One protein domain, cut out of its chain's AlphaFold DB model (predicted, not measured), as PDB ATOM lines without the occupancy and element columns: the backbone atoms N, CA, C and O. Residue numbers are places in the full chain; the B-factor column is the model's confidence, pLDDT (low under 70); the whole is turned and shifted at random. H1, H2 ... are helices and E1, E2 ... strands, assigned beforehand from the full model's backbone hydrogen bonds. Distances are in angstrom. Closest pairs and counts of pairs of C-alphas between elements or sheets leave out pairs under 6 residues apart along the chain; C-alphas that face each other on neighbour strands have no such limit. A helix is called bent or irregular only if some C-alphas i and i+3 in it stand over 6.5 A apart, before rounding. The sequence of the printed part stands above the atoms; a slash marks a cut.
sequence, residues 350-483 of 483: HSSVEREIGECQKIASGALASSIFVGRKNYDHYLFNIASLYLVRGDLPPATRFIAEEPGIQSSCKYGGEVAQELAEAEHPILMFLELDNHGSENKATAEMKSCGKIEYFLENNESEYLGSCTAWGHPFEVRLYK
ATOM      1  N   HIS A 350     -54.238  26.412  37.681       55.06
ATOM      2  CA  HIS A 350     -54.187  26.128  36.247       55.06
ATOM      3  C   HIS A 350     -55.343  26.802  35.503       55.06
ATOM      4  O   HIS A 350     -55.101  27.542  34.556       55.06
ATOM      5  N   SER A 351     -56.577  26.641  35.996       60.19
ATOM      6  CA  SER A 351     -57.748  27.291  35.394       60.19
ATOM      7  C   SER A 351     -57.703  28.814  35.511       60.19
ATOM      8  O   SER A 351     -58.202  29.503  34.625       60.19
ATOM      9  N   SER A 352     -57.076  29.366  36.557       63.22
ATOM     10  CA  SER A 352     -56.805  30.804  36.593       63.22
ATOM     11  C   SER A 352     -55.686  31.173  35.641       63.22
ATOM     12  O   SER A 352     -55.882  32.140  34.941       63.22
ATOM     13  N   VAL A 353     -54.568  30.439  35.528       68.00
ATOM     14  CA  VAL A 353     -53.543  30.781  34.517       68.00
ATOM     15  C   VAL A 353     -54.163  30.860  33.121       68.00
ATOM     16  O   VAL A 353     -53.967  31.866  32.454       68.00
ATOM     17  N   GLU A 354     -54.973  29.880  32.712       70.88
ATOM     18  CA  GLU A 354     -55.674  29.913  31.418       70.88
ATOM     19  C   GLU A 354     -56.667  31.079  31.304       70.88
ATOM     20  O   GLU A 354     -56.704  31.767  30.286       70.88
ATOM     21  N   ARG A 355     -57.458  31.339  32.352       72.50
ATOM     22  CA  ARG A 355     -58.401  32.465  32.374       72.50
ATOM     23  C   ARG A 355     -57.690  33.820  32.319       72.50
ATOM     24  O   ARG A 355     -58.162  34.709  31.622       72.50
ATOM     25  N   GLU A 356     -56.585  33.964  33.044       74.75
ATOM     26  CA  GLU A 356     -55.785  35.188  33.164       74.75
ATOM     27  C   GLU A 356     -55.041  35.501  31.865       74.75
ATOM     28  O   GLU A 356     -54.925  36.660  31.495       74.75
ATOM     29  N   ILE A 357     -54.564  34.488  31.134       84.25
ATOM     30  CA  ILE A 357     -53.887  34.710  29.846       84.25
ATOM     31  C   ILE A 357     -54.847  34.701  28.654       84.25
ATOM     32  O   ILE A 357     -54.450  35.069  27.551       84.25
ATOM     33  N   GLY A 358     -56.098  34.272  28.845       84.81
ATOM     34  CA  GLY A 358     -57.055  34.042  27.764       84.81
ATOM     35  C   GLY A 358     -57.411  35.298  26.964       84.81
ATOM     36  O   GLY A 358     -57.668  35.208  25.764       84.81
ATOM     37  N   GLU A 359     -57.403  36.478  27.592       86.88
ATOM     38  CA  GLU A 359     -57.560  37.752  26.880       86.88
ATOM     39  C   GLU A 359     -56.348  38.031  25.982       86.88
ATOM     40  O   GLU A 359     -56.503  38.247  24.778       86.88
ATOM     41  N   CYS A 360     -55.141  37.922  26.538       89.31
ATOM     42  CA  CYS A 360     -53.894  38.104  25.801       89.31
ATOM     43  C   CYS A 360     -53.751  37.095  24.648       89.31
ATOM     44  O   CYS A 360     -53.283  37.448  23.566       89.31
ATOM     45  N   GLN A 361     -54.195  35.848  24.844       91.06
ATOM     46  CA  GLN A 361     -54.200  34.805  23.814       91.06
ATOM     47  C   GLN A 361     -55.015  35.196  22.588       91.06
ATOM     48  O   GLN A 361     -54.558  34.993  21.464       91.06
ATOM     49  N   LYS A 362     -56.197  35.792  22.779       90.12
ATOM     50  CA  LYS A 362     -57.043  36.225  21.659       90.12
ATOM     51  C   LYS A 362     -56.333  37.264  20.795       90.12
ATOM     52  O   LYS A 362     -56.367  37.141  19.576       90.12
ATOM     53  N   ILE A 363     -55.645  38.218  21.421       90.81
ATOM     54  CA  ILE A 363     -54.895  39.275  20.730       90.81
ATOM     55  C   ILE A 363     -53.680  38.698  19.989       90.81
ATOM     56  O   ILE A 363     -53.461  39.000  18.822       90.81
ATOM     57  N   ALA A 364     -52.916  37.816  20.637       89.25
ATOM     58  CA  ALA A 364     -51.670  37.282  20.087       89.25
ATOM     59  C   ALA A 364     -51.849  36.165  19.037       89.25
ATOM     60  O   ALA A 364     -50.924  35.886  18.268       89.25
ATOM     61  N   SER A 365     -53.001  35.487  19.017       84.38
ATOM     62  CA  SER A 365     -53.233  34.289  18.190       84.38
ATOM     63  C   SER A 365     -53.211  34.537  16.676       84.38
ATOM     64  O   SER A 365     -52.928  33.612  15.919       84.38
ATOM     65  N   GLY A 366     -53.477  35.769  16.232       80.12
ATOM     66  CA  GLY A 366     -53.481  36.145  14.814       80.12
ATOM     67  C   GLY A 366     -52.141  36.657  14.278       80.12
ATOM     68  O   GLY A 366     -52.019  36.866  13.074       80.12
ATOM     69  N   ALA A 367     -51.145  36.872  15.142       87.06
ATOM     70  CA  ALA A 367     -49.872  37.465  14.750       87.06
ATOM     71  C   ALA A 367     -48.911  36.426  14.152       87.06
ATOM     72  O   ALA A 367     -48.649  35.377  14.759       87.06
ATOM     73  N   LEU A 368     -48.331  36.759  12.993       90.25
ATOM     74  CA  LEU A 368     -47.232  36.020  12.362       90.25
ATOM     75  C   LEU A 368     -45.916  36.311  13.095       90.25
ATOM     76  O   LEU A 368     -45.047  37.012  12.593       90.25
ATOM     77  N   ALA A 369     -45.814  35.797  14.316       92.12
ATOM     78  CA  ALA A 369     -44.634  35.919  15.159       92.12
ATOM     79  C   ALA A 369     -43.809  34.628  15.136       92.12
ATOM     80  O   ALA A 369     -44.377  33.534  15.091       92.12
ATOM     81  N   SER A 370     -42.486  34.761  15.225       91.88
ATOM     82  CA  SER A 370     -41.537  33.634  15.308       91.88
ATOM     83  C   SER A 370     -40.990  33.411  16.711       91.88
ATOM     84  O   SER A 370     -40.451  32.344  16.997       91.88
ATOM     85  N   SER A 371     -41.139  34.389  17.599       92.25
ATOM     86  CA  SER A 371     -40.707  34.289  18.991       92.25
ATOM     87  C   SER A 371     -41.528  35.204  19.903       92.25
ATOM     88  O   SER A 371     -42.273  36.049  19.411       92.25
ATOM     89  N   ILE A 372     -41.431  35.025  21.224       91.25
ATOM     90  CA  ILE A 372     -42.160  35.821  22.227       91.25
ATOM     91  C   ILE A 372     -41.226  36.432  23.277       91.25
ATOM     92  O   ILE A 372     -40.331  35.770  23.790       91.25
ATOM     93  N   PHE A 373     -41.461  37.680  23.663       89.50
ATOM     94  CA  PHE A 373     -40.818  38.309  24.813       89.50
ATOM     95  C   PHE A 373     -41.863  38.917  25.738       89.50
ATOM     96  O   PHE A 373     -42.801  39.573  25.290       89.50
ATOM     97  N   VAL A 374     -41.684  38.726  27.040       85.94
ATOM     98  CA  VAL A 374     -42.486  39.397  28.064       85.94
ATOM     99  C   VAL A 374     -41.551  40.280  28.868       85.94
ATOM    100  O   VAL A 374     -40.583  39.776  29.439       85.94
ATOM    101  N   GLY A 375     -41.845  41.575  28.906       82.25
ATOM    102  CA  GLY A 375     -40.995  42.577  29.535       82.25
ATOM    103  C   GLY A 375     -41.769  43.828  29.933       82.25
ATOM    104  O   GLY A 375     -42.957  43.774  30.256       82.25
ATOM    105  N   ARG A 376     -41.095  44.980  29.909       78.56
ATOM    106  CA  ARG A 376     -41.663  46.267  30.338       78.56
ATOM    107  C   ARG A 376     -41.406  47.356  29.320       78.56
ATOM    108  O   ARG A 376     -40.429  47.310  28.583       78.56
ATOM    109  N   LYS A 377     -42.249  48.382  29.365       78.19
ATOM    110  CA  LYS A 377     -42.036  49.614  28.601       78.19
ATOM    111  C   LYS A 377     -40.899  50.468  29.177       78.19
ATOM    112  O   LYS A 377     -40.242  51.180  28.432       78.19
ATOM    113  N   ASN A 378     -40.670  50.384  30.492       75.94
ATOM    114  CA  ASN A 378     -39.590  51.070  31.200       75.94
ATOM    115  C   ASN A 378     -39.007  50.161  32.307       75.94
ATOM    116  O   ASN A 378     -39.754  49.577  33.097       75.94
ATOM    117  N   TYR A 379     -37.680  50.050  32.369       74.31
ATOM    118  CA  TYR A 379     -36.912  49.272  33.346       74.31
ATOM    119  C   TYR A 379     -36.277  50.145  34.453       74.31
ATOM    120  O   TYR A 379     -35.283  49.746  35.058       74.31
ATOM    121  N   ASP A 380     -36.852  51.316  34.743       66.81
ATOM    122  CA  ASP A 380     -36.443  52.238  35.819       66.81
ATOM    123  C   ASP A 380     -36.836  51.792  37.238       66.81
ATOM    124  O   ASP A 380     -36.339  52.358  38.215       66.81
ATOM    125  N   HIS A 381     -37.733  50.811  37.339       60.97
ATOM    126  CA  HIS A 381     -38.360  50.329  38.567       60.97
ATOM    127  C   HIS A 381     -38.331  48.801  38.633       60.97
ATOM    128  O   HIS A 381     -38.261  48.119  37.607       60.97
ATOM    129  N   TYR A 382     -38.392  48.249  39.839       55.81
ATOM    130  CA  TYR A 382     -38.422  46.821  40.117       55.81
ATOM    131  C   TYR A 382     -39.834  46.249  40.020       55.81
ATOM    132  O   TYR A 382     -40.676  46.477  40.881       55.81
ATOM    133  N   LEU A 383     -40.053  45.400  39.019       55.16
ATOM    134  CA  LEU A 383     -41.249  44.573  38.860       55.16
ATOM    135  C   LEU A 383     -40.853  43.095  38.789       55.16
ATOM    136  O   LEU A 383     -39.673  42.736  38.720       55.16
ATOM    137  N   PHE A 384     -41.851  42.233  38.839       57.38
ATOM    138  CA  PHE A 384     -41.725  40.802  38.596       57.38
ATOM    139  C   PHE A 384     -42.281  40.516  37.197       57.38
ATOM    140  O   PHE A 384     -43.328  41.053  36.838       57.38
ATOM    141  N   ASN A 385     -41.608  39.673  36.408       62.16
ATOM    142  CA  ASN A 385     -42.200  39.197  35.157       62.16
ATOM    143  C   ASN A 385     -43.316  38.216  35.473       62.16
ATOM    144  O   ASN A 385     -43.266  37.437  36.430       62.16
ATOM    145  N   ILE A 386     -44.308  38.218  34.605       73.06
ATOM    146  CA  ILE A 386     -45.414  37.295  34.643       73.06
ATOM    147  C   ILE A 386     -45.077  36.150  33.694       73.06
ATOM    148  O   ILE A 386     -45.496  36.131  32.540       73.06
ATOM    149  N   ALA A 387     -44.337  35.156  34.198       71.62
ATOM    150  CA  ALA A 387     -43.921  33.991  33.411       71.62
ATOM    151  C   ALA A 387     -45.100  33.293  32.702       71.62
ATOM    152  O   ALA A 387     -44.930  32.740  31.620       71.62
ATOM    153  N   SER A 388     -46.323  33.361  33.252       76.31
ATOM    154  CA  SER A 388     -47.515  32.819  32.590       76.31
ATOM    155  C   SER A 388     -47.820  33.453  31.233       76.31
ATOM    156  O   SER A 388     -48.428  32.782  30.408       76.31
ATOM    157  N   LEU A 389     -47.388  34.685  30.952       85.12
ATOM    158  CA  LEU A 389     -47.621  35.328  29.653       85.12
ATOM    159  C   LEU A 389     -46.867  34.651  28.502       85.12
ATOM    160  O   LEU A 389     -47.365  34.646  27.382       85.12
ATOM    161  N   TYR A 390     -45.760  33.949  28.765       85.25
ATOM    162  CA  TYR A 390     -45.121  33.108  27.744       85.25
ATOM    163  C   TYR A 390     -46.020  31.940  27.285       85.25
ATOM    164  O   TYR A 390     -45.839  31.408  26.194       85.25
ATOM    165  N   LEU A 391     -47.034  31.549  28.074       84.12
ATOM    166  CA  LEU A 391     -48.010  30.522  27.679       84.12
ATOM    167  C   LEU A 391     -49.070  31.042  26.696       84.12
ATOM    168  O   LEU A 391     -49.817  30.231  26.143       84.12
ATOM    169  N   VAL A 392     -49.137  32.358  26.456       87.88
ATOM    170  CA  VAL A 392     -50.040  32.953  25.461       87.88
ATOM    171  C   VAL A 392     -49.734  32.404  24.068       87.88
ATOM    172  O   VAL A 392     -50.639  31.956  23.367       87.88
ATOM    173  N   ARG A 393     -48.451  32.380  23.705       87.94
ATOM    174  CA  ARG A 393     -47.926  31.734  22.500       87.94
ATOM    175  C   ARG A 393     -46.929  30.659  22.902       87.94
ATOM    176  O   ARG A 393     -45.751  30.722  22.580       87.94
ATOM    177  N   GLY A 394     -47.412  29.668  23.655       81.00
ATOM    178  CA  GLY A 394     -46.574  28.552  24.110       81.00
ATOM    179  C   GLY A 394     -46.046  27.658  22.978       81.00
ATOM    180  O   GLY A 394     -45.264  26.757  23.255       81.00
ATOM    181  N   ASP A 395     -46.503  27.882  21.744       83.88
ATOM    182  CA  ASP A 395     -45.988  27.331  20.487       83.88
ATOM    183  C   ASP A 395     -44.739  28.059  19.962       83.88
ATOM    184  O   ASP A 395     -44.073  27.545  19.068       83.88
ATOM    185  N   LEU A 396     -44.422  29.243  20.492       87.25
ATOM    186  CA  LEU A 396     -43.271  30.038  20.082       87.25
ATOM    187  C   LEU A 396     -42.105  29.894  21.068       87.25
ATOM    188  O   LEU A 396     -42.320  29.873  22.288       87.25
ATOM    189  N   PRO A 397     -40.856  29.853  20.569       86.19
ATOM    190  CA  PRO A 397     -39.692  30.032  21.421       86.19
ATOM    191  C   PRO A 397     -39.672  31.453  22.011       86.19
ATOM    192  O   PRO A 397     -40.187  32.394  21.402       86.19
ATOM    193  N   PRO A 398     -39.063  31.658  23.183       85.81
ATOM    194  CA  PRO A 398     -38.785  32.995  23.677       85.81
ATOM    195  C   PRO A 398     -37.778  33.717  22.764       85.81
ATOM    196  O   PRO A 398     -36.841  33.107  22.255       85.81
ATOM    197  N   ALA A 399     -37.958  35.024  22.573       88.81
ATOM    198  CA  ALA A 399     -37.083  35.870  21.755       88.81
ATOM    199  C   ALA A 399     -35.724  36.128  22.420       88.81
ATOM    200  O   ALA A 399     -34.758  36.492  21.764       88.81
ATOM    201  N   THR A 400     -35.653  35.938  23.737       82.44
ATOM    202  CA  THR A 400     -34.419  36.062  24.511       82.44
ATOM    203  C   THR A 400     -34.252  34.832  25.384       82.44
ATOM    204  O   THR A 400     -35.219  34.145  25.723       82.44
ATOM    205  N   ARG A 401     -33.030  34.565  25.838       75.19
ATOM    206  CA  ARG A 401     -32.777  33.483  26.801       75.19
ATOM    207  C   ARG A 401     -33.352  33.759  28.197       75.19
ATOM    208  O   ARG A 401     -33.252  32.876  29.050       75.19
ATOM    209  N   PHE A 402     -33.931  34.943  28.422       72.81
ATOM    210  CA  PHE A 402     -34.479  35.390  29.697       72.81
ATOM    211  C   PHE A 402     -36.020  35.311  29.701       72.81
ATOM    212  O   PHE A 402     -36.707  36.173  29.159       72.81
ATOM    213  N   ILE A 403     -36.567  34.277  30.338       68.94
ATOM    214  CA  ILE A 403     -38.006  33.957  30.393       68.94
ATOM    215  C   ILE A 403     -38.600  34.314  31.756       68.94
ATOM    216  O   ILE A 403     -39.751  34.733  31.852       68.94
ATOM    217  N   ALA A 404     -37.828  34.155  32.828       60.03
ATOM    218  CA  ALA A 404     -38.233  34.621  34.139       60.03
ATOM    219  C   ALA A 404     -37.434  35.887  34.436       60.03
ATOM    220  O   ALA A 404     -36.225  35.822  34.645       60.03
ATOM    221  N   GLU A 405     -38.101  37.041  34.563       52.50
ATOM    222  CA  GLU A 405     -37.533  38.090  35.420       52.50
ATOM    223  C   GLU A 405     -37.714  37.621  36.867       52.50
ATOM    224  O   GLU A 405     -38.547  38.108  37.630       52.50
ATOM    225  N   GLU A 406     -36.908  36.629  37.234       49.31
ATOM    226  CA  GLU A 406     -36.311  36.569  38.551       49.31
ATOM    227  C   GLU A 406     -35.853  38.020  38.832       49.31
ATOM    228  O   GLU A 406     -35.053  38.571  38.059       49.31
ATOM    229  N   PRO A 407     -36.463  38.718  39.799       47.84
ATOM    230  CA  PRO A 407     -36.589  40.164  39.671       47.84
ATOM    231  C   PRO A 407     -35.236  40.891  39.584       47.84
ATOM    232  O   PRO A 407     -34.345  40.645  40.391       47.84
ATOM    233  N   GLY A 408     -35.076  41.788  38.606       51.78
ATOM    234  CA  GLY A 408     -33.922  42.696  38.494       51.78
ATOM    235  C   GLY A 408     -32.787  42.283  37.543       51.78
ATOM    236  O   GLY A 408     -31.960  43.131  37.212       51.78
ATOM    237  N   ILE A 409     -32.734  41.040  37.037       58.53
ATOM    238  CA  ILE A 409     -31.632  40.621  36.142       58.53
ATOM    239  C   ILE A 409     -31.692  41.367  34.801       58.53
ATOM    240  O   ILE A 409     -30.715  42.029  34.440       58.53
ATOM    241  N   GLN A 410     -32.832  41.328  34.100       64.19
ATOM    242  CA  GLN A 410     -33.030  42.059  32.836       64.19
ATOM    243  C   GLN A 410     -32.929  43.582  33.025       64.19
ATOM    244  O   GLN A 410     -32.423  44.290  32.158       64.19
ATOM    245  N   SER A 411     -33.317  44.071  34.207       66.19
ATOM    246  CA  SER A 411     -33.210  45.474  34.614       66.19
ATOM    247  C   SER A 411     -31.782  45.907  34.949       66.19
ATOM    248  O   SER A 411     -31.613  46.977  35.499       66.19
ATOM    249  N   SER A 412     -30.731  45.132  34.674       72.38
ATOM    250  CA  SER A 412     -29.352  45.602  34.865       72.38
ATOM    251  C   SER A 412     -28.744  46.104  33.559       72.38
ATOM    252  O   SER A 412     -28.987  45.552  32.494       72.38
ATOM    253  N   CYS A 413     -27.851  47.088  33.629       76.06
ATOM    254  CA  CYS A 413     -27.180  47.657  32.455       76.06
ATOM    255  C   CYS A 413     -26.435  46.622  31.593       76.06
ATOM    256  O   CYS A 413     -26.294  46.777  30.374       76.06
ATOM    257  N   LYS A 414     -25.904  45.578  32.245       75.19
ATOM    258  CA  LYS A 414     -25.195  44.480  31.587       75.19
ATOM    259  C   LYS A 414     -26.178  43.621  30.793       75.19
ATOM    260  O   LYS A 414     -26.029  43.504  29.582       75.19
ATOM    261  N   TYR A 415     -27.185  43.068  31.466       76.00
ATOM    262  CA  TYR A 415     -28.122  42.139  30.836       76.00
ATOM    263  C   TYR A 415     -29.152  42.842  29.955       76.00
ATOM    264  O   TYR A 415     -29.559  42.266  28.962       76.00
ATOM    265  N   GLY A 416     -29.490  44.105  30.217       79.12
ATOM    266  CA  GLY A 416     -30.312  44.913  29.319       79.12
ATOM    267  C   GLY A 416     -29.665  45.122  27.947       79.12
ATOM    268  O   GLY A 416     -30.369  45.220  26.951       79.12
ATOM    269  N   GLY A 417     -28.327  45.117  27.871       84.19
ATOM    270  CA  GLY A 417     -27.616  45.089  26.590       84.19
ATOM    271  C   GLY A 417     -27.722  43.742  25.876       84.19
ATOM    272  O   GLY A 417     -27.971  43.724  24.677       84.19
ATOM    273  N   GLU A 418     -27.577  42.634  26.612       84.94
ATOM    274  CA  GLU A 418     -27.766  41.277  26.071       84.94
ATOM    275  C   GLU A 418     -29.209  41.089  25.561       84.94
ATOM    276  O   GLU A 418     -29.406  40.631  24.443       84.94
ATOM    277  N   VAL A 419     -30.212  41.524  26.333       85.81
ATOM    278  CA  VAL A 419     -31.639  41.468  25.972       85.81
ATOM    279  C   VAL A 419     -31.933  42.299  24.726       85.81
ATOM    280  O   VAL A 419     -32.552  41.790  23.801       85.81
ATOM    281  N   ALA A 420     -31.487  43.559  24.673       89.31
ATOM    282  CA  ALA A 420     -31.734  44.421  23.516       89.31
ATOM    283  C   ALA A 420     -31.103  43.864  22.229       89.31
ATOM    284  O   ALA A 420     -31.700  43.961  21.161       89.31
ATOM    285  N   GLN A 421     -29.916  43.260  22.336       90.12
ATOM    286  CA  GLN A 421     -29.268  42.596  21.209       90.12
ATOM    287  C   GLN A 421     -30.050  41.352  20.763       90.12
ATOM    288  O   GLN A 421     -30.346  41.224  19.583       90.12
ATOM    289  N   GLU A 422     -30.416  40.465  21.693       90.62
ATOM    290  CA  GLU A 422     -31.191  39.255  21.381       90.62
ATOM    291  C   GLU A 422     -32.550  39.601  20.751       90.62
ATOM    292  O   GLU A 422     -32.965  38.953  19.796       90.62
ATOM    293  N   LEU A 423     -33.208  40.670  21.216       91.56
ATOM    294  CA  LEU A 423     -34.444  41.174  20.614       91.56
ATOM    295  C   LEU A 423     -34.248  41.701  19.186       91.56
ATOM    296  O   LEU A 423     -35.137  41.523  18.363       91.56
ATOM    297  N   ALA A 424     -33.108  42.328  18.889       90.81
ATOM    298  CA  ALA A 424     -32.781  42.804  17.545       90.81
ATOM    299  C   ALA A 424     -32.390  41.673  16.580       90.81
ATOM    300  O   ALA A 424     -32.515  41.824  15.368       90.81
ATOM    301  N   GLU A 425     -31.893  40.554  17.107       91.88
ATOM    302  CA  GLU A 425     -31.566  39.351  16.335       91.88
ATOM    303  C   GLU A 425     -32.781  38.423  16.153       91.88
ATOM    304  O   GLU A 425     -32.791  37.586  15.247       91.88
ATOM    305  N   ALA A 426     -33.801  38.556  17.003       90.19
ATOM    306  CA  ALA A 426     -35.021  37.773  16.924       90.19
ATOM    307  C   ALA A 426     -35.862  38.197  15.717       90.19
ATOM    308  O   ALA A 426     -36.270  39.346  15.584       90.19
ATOM    309  N   GLU A 427     -36.179  37.239  14.851       88.25
ATOM    310  CA  GLU A 427     -37.090  37.467  13.737       88.25
ATOM    311  C   GLU A 427     -38.523  37.646  14.271       88.25
ATOM    312  O   GLU A 427     -38.989  36.835  15.084       88.25
ATOM    313  N   HIS A 428     -39.208  38.706  13.833       91.31
ATOM    314  CA  HIS A 428     -40.609  39.042  14.123       91.31
ATOM    315  C   HIS A 428     -41.104  38.682  15.544       91.31
ATOM    316  O   HIS A 428     -42.003  37.838  15.693       91.31
ATOM    317  N   PRO A 429     -40.515  39.236  16.621       93.81
ATOM    318  CA  PRO A 429     -40.881  38.838  17.967       93.81
ATOM    319  C   PRO A 429     -42.196  39.513  18.389       93.81
ATOM    320  O   PRO A 429     -42.405  40.713  18.176       93.81
ATOM    321  N   ILE A 430     -43.094  38.749  19.020       94.69
ATOM    322  CA  ILE A 430     -44.250  39.313  19.724       94.69
ATOM    323  C   ILE A 430     -43.839  39.698  21.136       94.69
ATOM    324  O   ILE A 430     -43.341  38.885  21.913       94.69
ATOM    325  N   LEU A 431     -44.054  40.957  21.472       92.31
ATOM    326  CA  LEU A 431     -43.624  41.553  22.715       92.31
ATOM    327  C   LEU A 431     -44.848  41.933  23.556       92.31
ATOM    328  O   LEU A 431     -45.765  42.603  23.079       92.31
ATOM    329  N   MET A 432     -44.852  41.490  24.813       89.81
ATOM    330  CA  MET A 432     -45.863  41.815  25.817       89.81
ATOM    331  C   MET A 432     -45.237  42.688  26.897       89.81
ATOM    332  O   MET A 432     -44.405  42.214  27.673       89.81
ATOM    333  N   PHE A 433     -45.632  43.956  26.948       86.38
ATOM    334  CA  PHE A 433     -45.049  44.934  27.855       86.38
ATOM    335  C   PHE A 433     -46.011  45.356  28.934       86.38
ATOM    336  O   PHE A 433     -47.086  45.871  28.642       86.38
ATOM    337  N   LEU A 434     -45.577  45.216  30.178       80.69
ATOM    338  CA  LEU A 434     -46.237  45.867  31.294       80.69
ATOM    339  C   LEU A 434     -46.144  47.390  31.106       80.69
ATOM    340  O   LEU A 434     -45.038  47.940  30.990       80.69
ATOM    341  N   GLU A 435     -47.299  48.057  31.048       70.12
ATOM    342  CA  GLU A 435     -47.350  49.516  31.139       70.12
ATOM    343  C   GLU A 435     -47.042  49.955  32.576       70.12
ATOM    344  O   GLU A 435     -47.243  49.200  33.524       70.12
ATOM    345  N   LEU A 436     -46.512  51.169  32.735       65.62
ATOM    346  CA  LEU A 436     -46.208  51.748  34.045       65.62
ATOM    347  C   LEU A 436     -47.463  51.739  34.928       65.62
ATOM    348  O   LEU A 436     -48.369  52.549  34.740       65.62
ATOM    349  N   ASP A 437     -47.489  50.833  35.899       59.38
ATOM    350  CA  ASP A 437     -48.502  50.778  36.945       59.38
ATOM    351  C   ASP A 437     -47.896  51.253  38.277       59.38
ATOM    352  O   ASP A 437     -46.677  51.293  38.474       59.38
ATOM    353  N   ASN A 438     -48.753  51.701  39.188       54.06
ATOM    354  CA  ASN A 438     -48.365  52.306  40.453       54.06
ATOM    355  C   ASN A 438     -47.981  51.196  41.443       54.06
ATOM    356  O   ASN A 438     -48.768  50.773  42.292       54.06
ATOM    357  N   HIS A 439     -46.775  50.661  41.286       55.44
ATOM    358  CA  HIS A 439     -46.305  49.562  42.114       55.44
ATOM    359  C   HIS A 439     -45.859  50.047  43.501       55.44
ATOM    360  O   HIS A 439     -45.470  51.196  43.707       55.44
ATOM    361  N   GLY A 440     -46.000  49.161  44.495       54.28
ATOM    362  CA  GLY A 440     -45.688  49.459  45.892       54.28
ATOM    363  C   GLY A 440     -44.213  49.796  46.126       54.28
ATOM    364  O   GLY A 440     -43.374  49.692  45.242       54.28
ATOM    365  N   SER A 441     -43.883  50.177  47.360       55.78
ATOM    366  CA  SER A 441     -42.525  50.588  47.734       55.78
ATOM    367  C   SER A 441     -41.468  49.521  47.420       55.78
ATOM    368  O   SER A 441     -41.564  48.391  47.907       55.78
ATOM    369  N   GLU A 442     -40.428  49.920  46.692       59.03
ATOM    370  CA  GLU A 442     -39.245  49.112  46.400       59.03
ATOM    371  C   GLU A 442     -38.150  49.297  47.454       59.03
ATOM    372  O   GLU A 442     -38.125  50.273  48.209       59.03
ATOM    373  N   ASN A 443     -37.204  48.361  47.496       59.28
ATOM    374  CA  ASN A 443     -36.008  48.509  48.312       59.28
ATOM    375  C   ASN A 443     -34.881  49.205  47.534       59.28
ATOM    376  O   ASN A 443     -34.885  49.277  46.307       59.28
ATOM    377  N   LYS A 444     -33.872  49.684  48.267       62.44
ATOM    378  CA  LYS A 444     -32.772  50.463  47.692       62.44
ATOM    379  C   LYS A 444     -31.937  49.685  46.664       62.44
ATOM    380  O   LYS A 444     -31.557  50.258  45.654       62.44
ATOM    381  N   ALA A 445     -31.666  48.401  46.902       61.28
ATOM    382  CA  ALA A 445     -30.824  47.598  46.013       61.28
ATOM    383  C   ALA A 445     -31.493  47.354  44.653       61.28
ATOM    384  O   ALA A 445     -30.822  47.352  43.628       61.28
ATOM    385  N   THR A 446     -32.814  47.180  44.638       61.25
ATOM    386  CA  THR A 446     -33.581  46.971  43.408       61.25
ATOM    387  C   THR A 446     -33.864  48.266  42.657       61.25
ATOM    388  O   THR A 446     -33.860  48.253  41.433       61.25
ATOM    389  N   ALA A 447     -34.038  49.382  43.369       65.25
ATOM    390  CA  ALA A 447     -34.252  50.700  42.766       65.25
ATOM    391  C   ALA A 447     -33.029  51.214  41.975       65.25
ATOM    392  O   ALA A 447     -33.153  52.071  41.102       65.25
ATOM    393  N   GLU A 448     -31.831  50.710  42.285       65.56
ATOM    394  CA  GLU A 448     -30.586  51.053  41.584       65.56
ATOM    395  C   GLU A 448     -30.349  50.189  40.324       65.56
ATOM    396  O   GLU A 448     -29.468  50.500  39.518       65.56
ATOM    397  N   MET A 449     -31.130  49.120  40.114       66.69
ATOM    398  CA  MET A 449     -31.018  48.254  38.935       66.69
ATOM    399  C   MET A 449     -31.788  48.858  37.760       66.69
ATOM    400  O   MET A 449     -33.012  48.765  37.705       66.69
ATOM    401  N   LYS A 450     -31.053  49.455  36.813       73.12
ATOM    402  CA  LYS A 450     -31.604  49.994  35.558       73.12
ATOM    403  C   LYS A 450     -30.959  49.368  34.327       73.12
ATOM    404  O   LYS A 450     -29.747  49.126  34.307       73.12
ATOM    405  N   SER A 451     -31.751  49.174  33.270       75.56
ATOM    406  CA  SER A 451     -31.312  48.683  31.948       75.56
ATOM    407  C   SER A 451     -30.320  49.625  31.244       75.56
ATOM    408  O   SER A 451     -29.771  49.275  30.197       75.56
ATOM    409  N   CYS A 452     -30.099  50.826  31.797       82.94
ATOM    410  CA  CYS A 452     -29.418  51.953  31.158       82.94
ATOM    411  C   CYS A 452     -30.103  52.435  29.867       82.94
ATOM    412  O   CYS A 452     -29.420  52.939  28.979       82.94
ATOM    413  N   GLY A 453     -31.421  52.252  29.736       85.19
ATOM    414  CA  GLY A 453     -32.171  52.681  28.554       85.19
ATOM    415  C   GLY A 453     -31.925  51.820  27.312       85.19
ATOM    416  O   GLY A 453     -32.333  52.200  26.223       85.19
ATOM    417  N   LYS A 454     -31.213  50.689  27.427       88.94
ATOM    418  CA  LYS A 454     -30.829  49.872  26.263       88.94
ATOM    419  C   LYS A 454     -32.004  49.099  25.671       88.94
ATOM    420  O   LYS A 454     -32.109  49.010  24.453       88.94
ATOM    421  N   ILE A 455     -32.862  48.545  26.527       86.94
ATOM    422  CA  ILE A 455     -34.061  47.830  26.077       86.94
ATOM    423  C   ILE A 455     -35.047  48.856  25.525       86.94
ATOM    424  O   ILE A 455     -35.521  48.706  24.411       86.94
ATOM    425  N   GLU A 456     -35.264  49.946  26.255       88.56
ATOM    426  CA  GLU A 456     -36.115  51.074  25.871       88.56
ATOM    427  C   GLU A 456     -35.708  51.647  24.514       88.56
ATOM    428  O   GLU A 456     -36.555  51.823  23.646       88.56
ATOM    429  N   TYR A 457     -34.406  51.833  24.280       90.12
ATOM    430  CA  TYR A 457     -33.892  52.254  22.981       90.12
ATOM    431  C   TYR A 457     -34.297  51.287  21.862       90.12
ATOM    432  O   TYR A 457     -34.711  51.733  20.796       90.12
ATOM    433  N   PHE A 458     -34.216  49.970  22.080       91.25
ATOM    434  CA  PHE A 458     -34.717  48.999  21.106       91.25
ATOM    435  C   PHE A 458     -36.230  49.172  20.870       91.25
ATOM    436  O   PHE A 458     -36.654  49.226  19.717       91.25
ATOM    437  N   LEU A 459     -37.027  49.333  21.932       89.56
ATOM    438  CA  LEU A 459     -38.484  49.506  21.833       89.56
ATOM    439  C   LEU A 459     -38.895  50.768  21.067       89.56
ATOM    440  O   LEU A 459     -39.884  50.754  20.340       89.56
ATOM    441  N   GLU A 460     -38.150  51.858  21.240       90.06
ATOM    442  CA  GLU A 460     -38.448  53.155  20.626       90.06
ATOM    443  C   GLU A 460     -37.985  53.254  19.168       90.06
ATOM    444  O   GLU A 460     -38.594  53.981  18.385       90.06
ATOM    445  N   ASN A 461     -36.910  52.547  18.799       91.44
ATOM    446  CA  ASN A 461     -36.248  52.727  17.502       91.44
ATOM    447  C   ASN A 461     -36.533  51.620  16.479       91.44
ATOM    448  O   ASN A 461     -36.101  51.748  15.334       91.44
ATOM    449  N   ASN A 462     -37.243  50.554  16.855       91.50
ATOM    450  CA  ASN A 462     -37.605  49.479  15.933       91.50
ATOM    451  C   ASN A 462     -39.078  49.559  15.533       91.50
ATOM    452  O   ASN A 462     -39.950  49.914  16.330       91.50
ATOM    453  N   GLU A 463     -39.351  49.235  14.268       92.69
ATOM    454  CA  GLU A 463     -40.710  49.256  13.741       92.69
ATOM    455  C   GLU A 463     -41.556  48.192  14.449       92.69
ATOM    456  O   GLU A 463     -41.162  47.030  14.565       92.69
ATOM    457  N   SER A 464     -42.731  48.593  14.931       93.56
ATOM    458  CA  SER A 464     -43.669  47.687  15.585       93.56
ATOM    459  C   SER A 464     -45.113  47.971  15.195       93.56
ATOM    460  O   SER A 464     -45.509  49.108  14.938       93.56
ATOM    461  N   GLU A 465     -45.907  46.909  15.164       94.81
ATOM    462  CA  GLU A 465     -47.352  46.928  14.998       94.81
ATOM    463  C   GLU A 465     -48.019  46.704  16.358       94.81
ATOM    464  O   GLU A 465     -47.741  45.725  17.053       94.81
ATOM    465  N   TYR A 466     -48.911  47.612  16.748       94.50
ATOM    466  CA  TYR A 466     -49.736  47.438  17.938       94.50
ATOM    467  C   TYR A 466     -50.887  46.473  17.647       94.50
ATOM    468  O   TYR A 466     -51.723  46.739  16.785       94.50
ATOM    469  N   LEU A 467     -50.938  45.369  18.393       93.38
ATOM    470  CA  LEU A 467     -51.945  44.321  18.222       93.38
ATOM    471  C   LEU A 467     -53.140  44.507  19.164       93.38
ATOM    472  O   LEU A 467     -54.250  44.074  18.857       93.38
ATOM    473  N   GLY A 468     -52.923  45.135  20.319       92.69
ATOM    474  CA  GLY A 468     -53.945  45.340  21.340       92.69
ATOM    475  C   GLY A 468     -53.353  45.425  22.742       92.69
ATOM    476  O   GLY A 468     -52.142  45.316  22.929       92.69
ATOM    477  N   SER A 469     -54.229  45.555  23.734       92.00
ATOM    478  CA  SER A 469     -53.869  45.480  25.149       92.00
ATOM    479  C   SER A 469     -54.730  44.440  25.850       92.00
ATOM    480  O   SER A 469     -55.900  44.273  25.508       92.00
ATOM    481  N   CYS A 470     -54.159  43.752  26.830       89.56
ATOM    482  CA  CYS A 470     -54.859  42.791  27.678       89.56
ATOM    483  C   CYS A 470     -54.544  43.025  29.150       89.56
ATOM    484  O   CYS A 470     -53.601  43.737  29.489       89.56
ATOM    485  N   THR A 471     -55.311  42.392  30.033       85.44
ATOM    486  CA  THR A 471     -55.014  42.367  31.464       85.44
ATOM    487  C   THR A 471     -54.537  40.982  31.871       85.44
ATOM    488  O   THR A 471     -55.184  39.985  31.563       85.44
ATOM    489  N   ALA A 472     -53.438  40.917  32.619       79.56
ATOM    490  CA  ALA A 472     -53.000  39.699  33.288       79.56
ATOM    491  C   ALA A 472     -52.579  40.041  34.717       79.56
ATOM    492  O   ALA A 472     -51.868  41.021  34.932       79.56
ATOM    493  N   TRP A 473     -53.021  39.257  35.707       72.81
ATOM    494  CA  TRP A 473     -52.718  39.511  37.125       72.81
ATOM    495  C   TRP A 473     -53.205  40.870  37.641       72.81
ATOM    496  O   TRP A 473     -52.640  41.423  38.581       72.81
ATOM    497  N   GLY A 474     -54.260  41.412  37.031       75.50
ATOM    498  CA  GLY A 474     -54.766  42.749  37.348       75.50
ATOM    499  C   GLY A 474     -53.892  43.896  36.833       75.50
ATOM    500  O   GLY A 474     -54.188  45.042  37.155       75.50
ATOM    501  N   HIS A 475     -52.866  43.603  36.030       77.38
ATOM    502  CA  HIS A 475     -51.988  44.598  35.427       77.38
ATOM    503  C   HIS A 475     -52.206  44.684  33.906       77.38
ATOM    504  O   HIS A 475     -52.413  43.648  33.262       77.38
ATOM    505  N   PRO A 476     -52.169  45.893  33.320       85.25
ATOM    506  CA  PRO A 476     -52.332  46.087  31.884       85.25
ATOM    507  C   PRO A 476     -51.042  45.764  31.118       85.25
ATOM    508  O   PRO A 476     -49.954  46.220  31.472       85.25
ATOM    509  N   PHE A 477     -51.181  45.014  30.027       87.56
ATOM    510  CA  PHE A 477     -50.106  44.677  29.102       87.56
ATOM    511  C   PHE A 477     -50.418  45.178  27.698       87.56
ATOM    512  O   PHE A 477     -51.482  44.893  27.150       87.56
ATOM    513  N   GLU A 478     -49.455  45.874  27.103       91.50
ATOM    514  CA  GLU A 478     -49.444  46.238  25.692       91.50
ATOM    515  C   GLU A 478     -48.856  45.080  24.873       91.50
ATOM    516  O   GLU A 478     -47.784  44.568  25.199       91.50
ATOM    517  N   VAL A 479     -49.542  44.657  23.810       92.94
ATOM    518  CA  VAL A 479     -49.103  43.569  22.927       92.94
ATOM    519  C   VAL A 479     -48.725  44.146  21.567       92.94
ATOM    520  O   VAL A 479     -49.542  44.774  20.889       92.94
ATOM    521  N   ARG A 480     -47.479  43.920  21.150       94.12
ATOM    522  CA  ARG A 480     -46.916  44.433  19.896       94.12
ATOM    523  C   ARG A 480     -46.183  43.351  19.120       94.12
ATOM    524  O   ARG A 480     -45.586  42.466  19.719       94.12
ATOM    525  N   LEU A 481     -46.177  43.458  17.799       94.94
ATOM    526  CA  LEU A 481     -45.328  42.669  16.909       94.94
ATOM    527  C   LEU A 481     -44.209  43.563  16.378       94.94
ATOM    528  O   LEU A 481     -44.500  44.589  15.773       94.94
ATOM    529  N   TYR A 482     -42.954  43.201  16.610       93.56
ATOM    530  CA  TYR A 482     -41.802  43.934  16.077       93.56
ATOM    531  C   TYR A 482     -41.343  43.301  14.763       93.56
ATOM    532  O   TYR A 482     -41.611  42.120  14.542       93.56
ATOM    533  N   LYS A 483     -40.725  44.094  13.885       85.56
ATOM    534  CA  LYS A 483     -40.275  43.668  12.552       85.56
ATOM    535  C   LYS A 483     -38.770  43.507  12.466       85.56
ATOM    536  O   LYS A 483     -38.068  44.389  13.009       85.56
TER     537      LYS A 483
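This is residues 350 to 483 of the 483 residues of an uncharacterized protein of Microgenomates group bacterium GW2011_GWF2_47_9 (UniProt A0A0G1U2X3). A strongly twisted four-stranded sheet has H1 packed over E4 and E3 on one face, while H3 and H5 touch each other as a pair apart from H1 and only graze the sheet, H3 with residues 419 to 424 and H5 with residues 455 to 459. H2 sits between H1 and E1, while H4 lies far out on a loop. The printed part has 134 residues, with five named helices and four named strands in the order H1 E1 H2 H3 E2 H4 H5 E3 E4. The sheet is mixed, in the order E1 E2 E4 E3, and the class is mixed, helices and strands. The whole is compact, with a radius of gyration of the C-alphas of 13.9 A and spans of 39 by 32 by 22 A.

In the sheet, E1, residues 371 to 376, is parallel to E2, residues 429 to 434, at 21 degrees, with N 373 and O 430 2.8 A apart. E4, residues 475 to 482, is antiparallel to E2, at 157 degrees, with N 431 and O 480 2.8 A apart. E3, residues 464 to 472, forms a hairpin with E4, with N 465 and O 481 2.8 A apart; E3 bends by 60 degrees at residue 467. H1, residues 350 to 364, is on one face of the sheet, giving two layers, at a height over the sheet of 8.8 A, slantwise to the strands at 38 degrees to E4 on the local plane; its closest C-alphas to E3 are those of Cys 360 and Cys 470, 5.1 A. H1 touches H2, residues 387 to 391, closest at the C-alphas of Ile 357 and Leu 389, 6.3 A. H2 is on the sheet but over none of its strands. H3, residues 413 to 425, touches H5, residues 454 to 461, the same way at a steep tilt of 38 degrees, closest at the C-alphas of Ala 420 and Ile 455, 4.9 A. H4, residues 444 to 447, is not on the sheet and touches no helix. E1, H2 H3, E2 is a strand-helix-strand unit, two parallel neighbour strands with helices between, and E2, H4 H5, E3 is a split one, with E4 between its strands; both crossovers are right-handed. Every O i to N i+4 pair is within hydrogen-bond range in H5, against 9 of 11 in H1, 8 of 9 in H3 and 0 of 1 in H2, where 2 of 2 O i to N i+3 pairs are; H4 is too short for an O i to N i+4 pair.

H1 begins at C-alpha 350, (-54.187, 26.128, 36.247), and is 19.8 A long; it is irregular, with C-alphas 356 and 359 7.0 A apart. H3 is 18.7 A long, E3 21.5 A and E4 21.9 A, E4 ending at C-alpha 482, (-41.802, 43.934, 16.077).

The C-alphas farthest apart are those of Gly 366 and Lys 444, 41.4 A. The printed part has no cut, and residue 483 is the chain's last. The link from H2 to H3, residues 392 to 412, is long. The mean pLDDT of the printed part is 79.1, with residues 350 to 353, 380 to 385, 403 to 411 and 436 to 449 under 70.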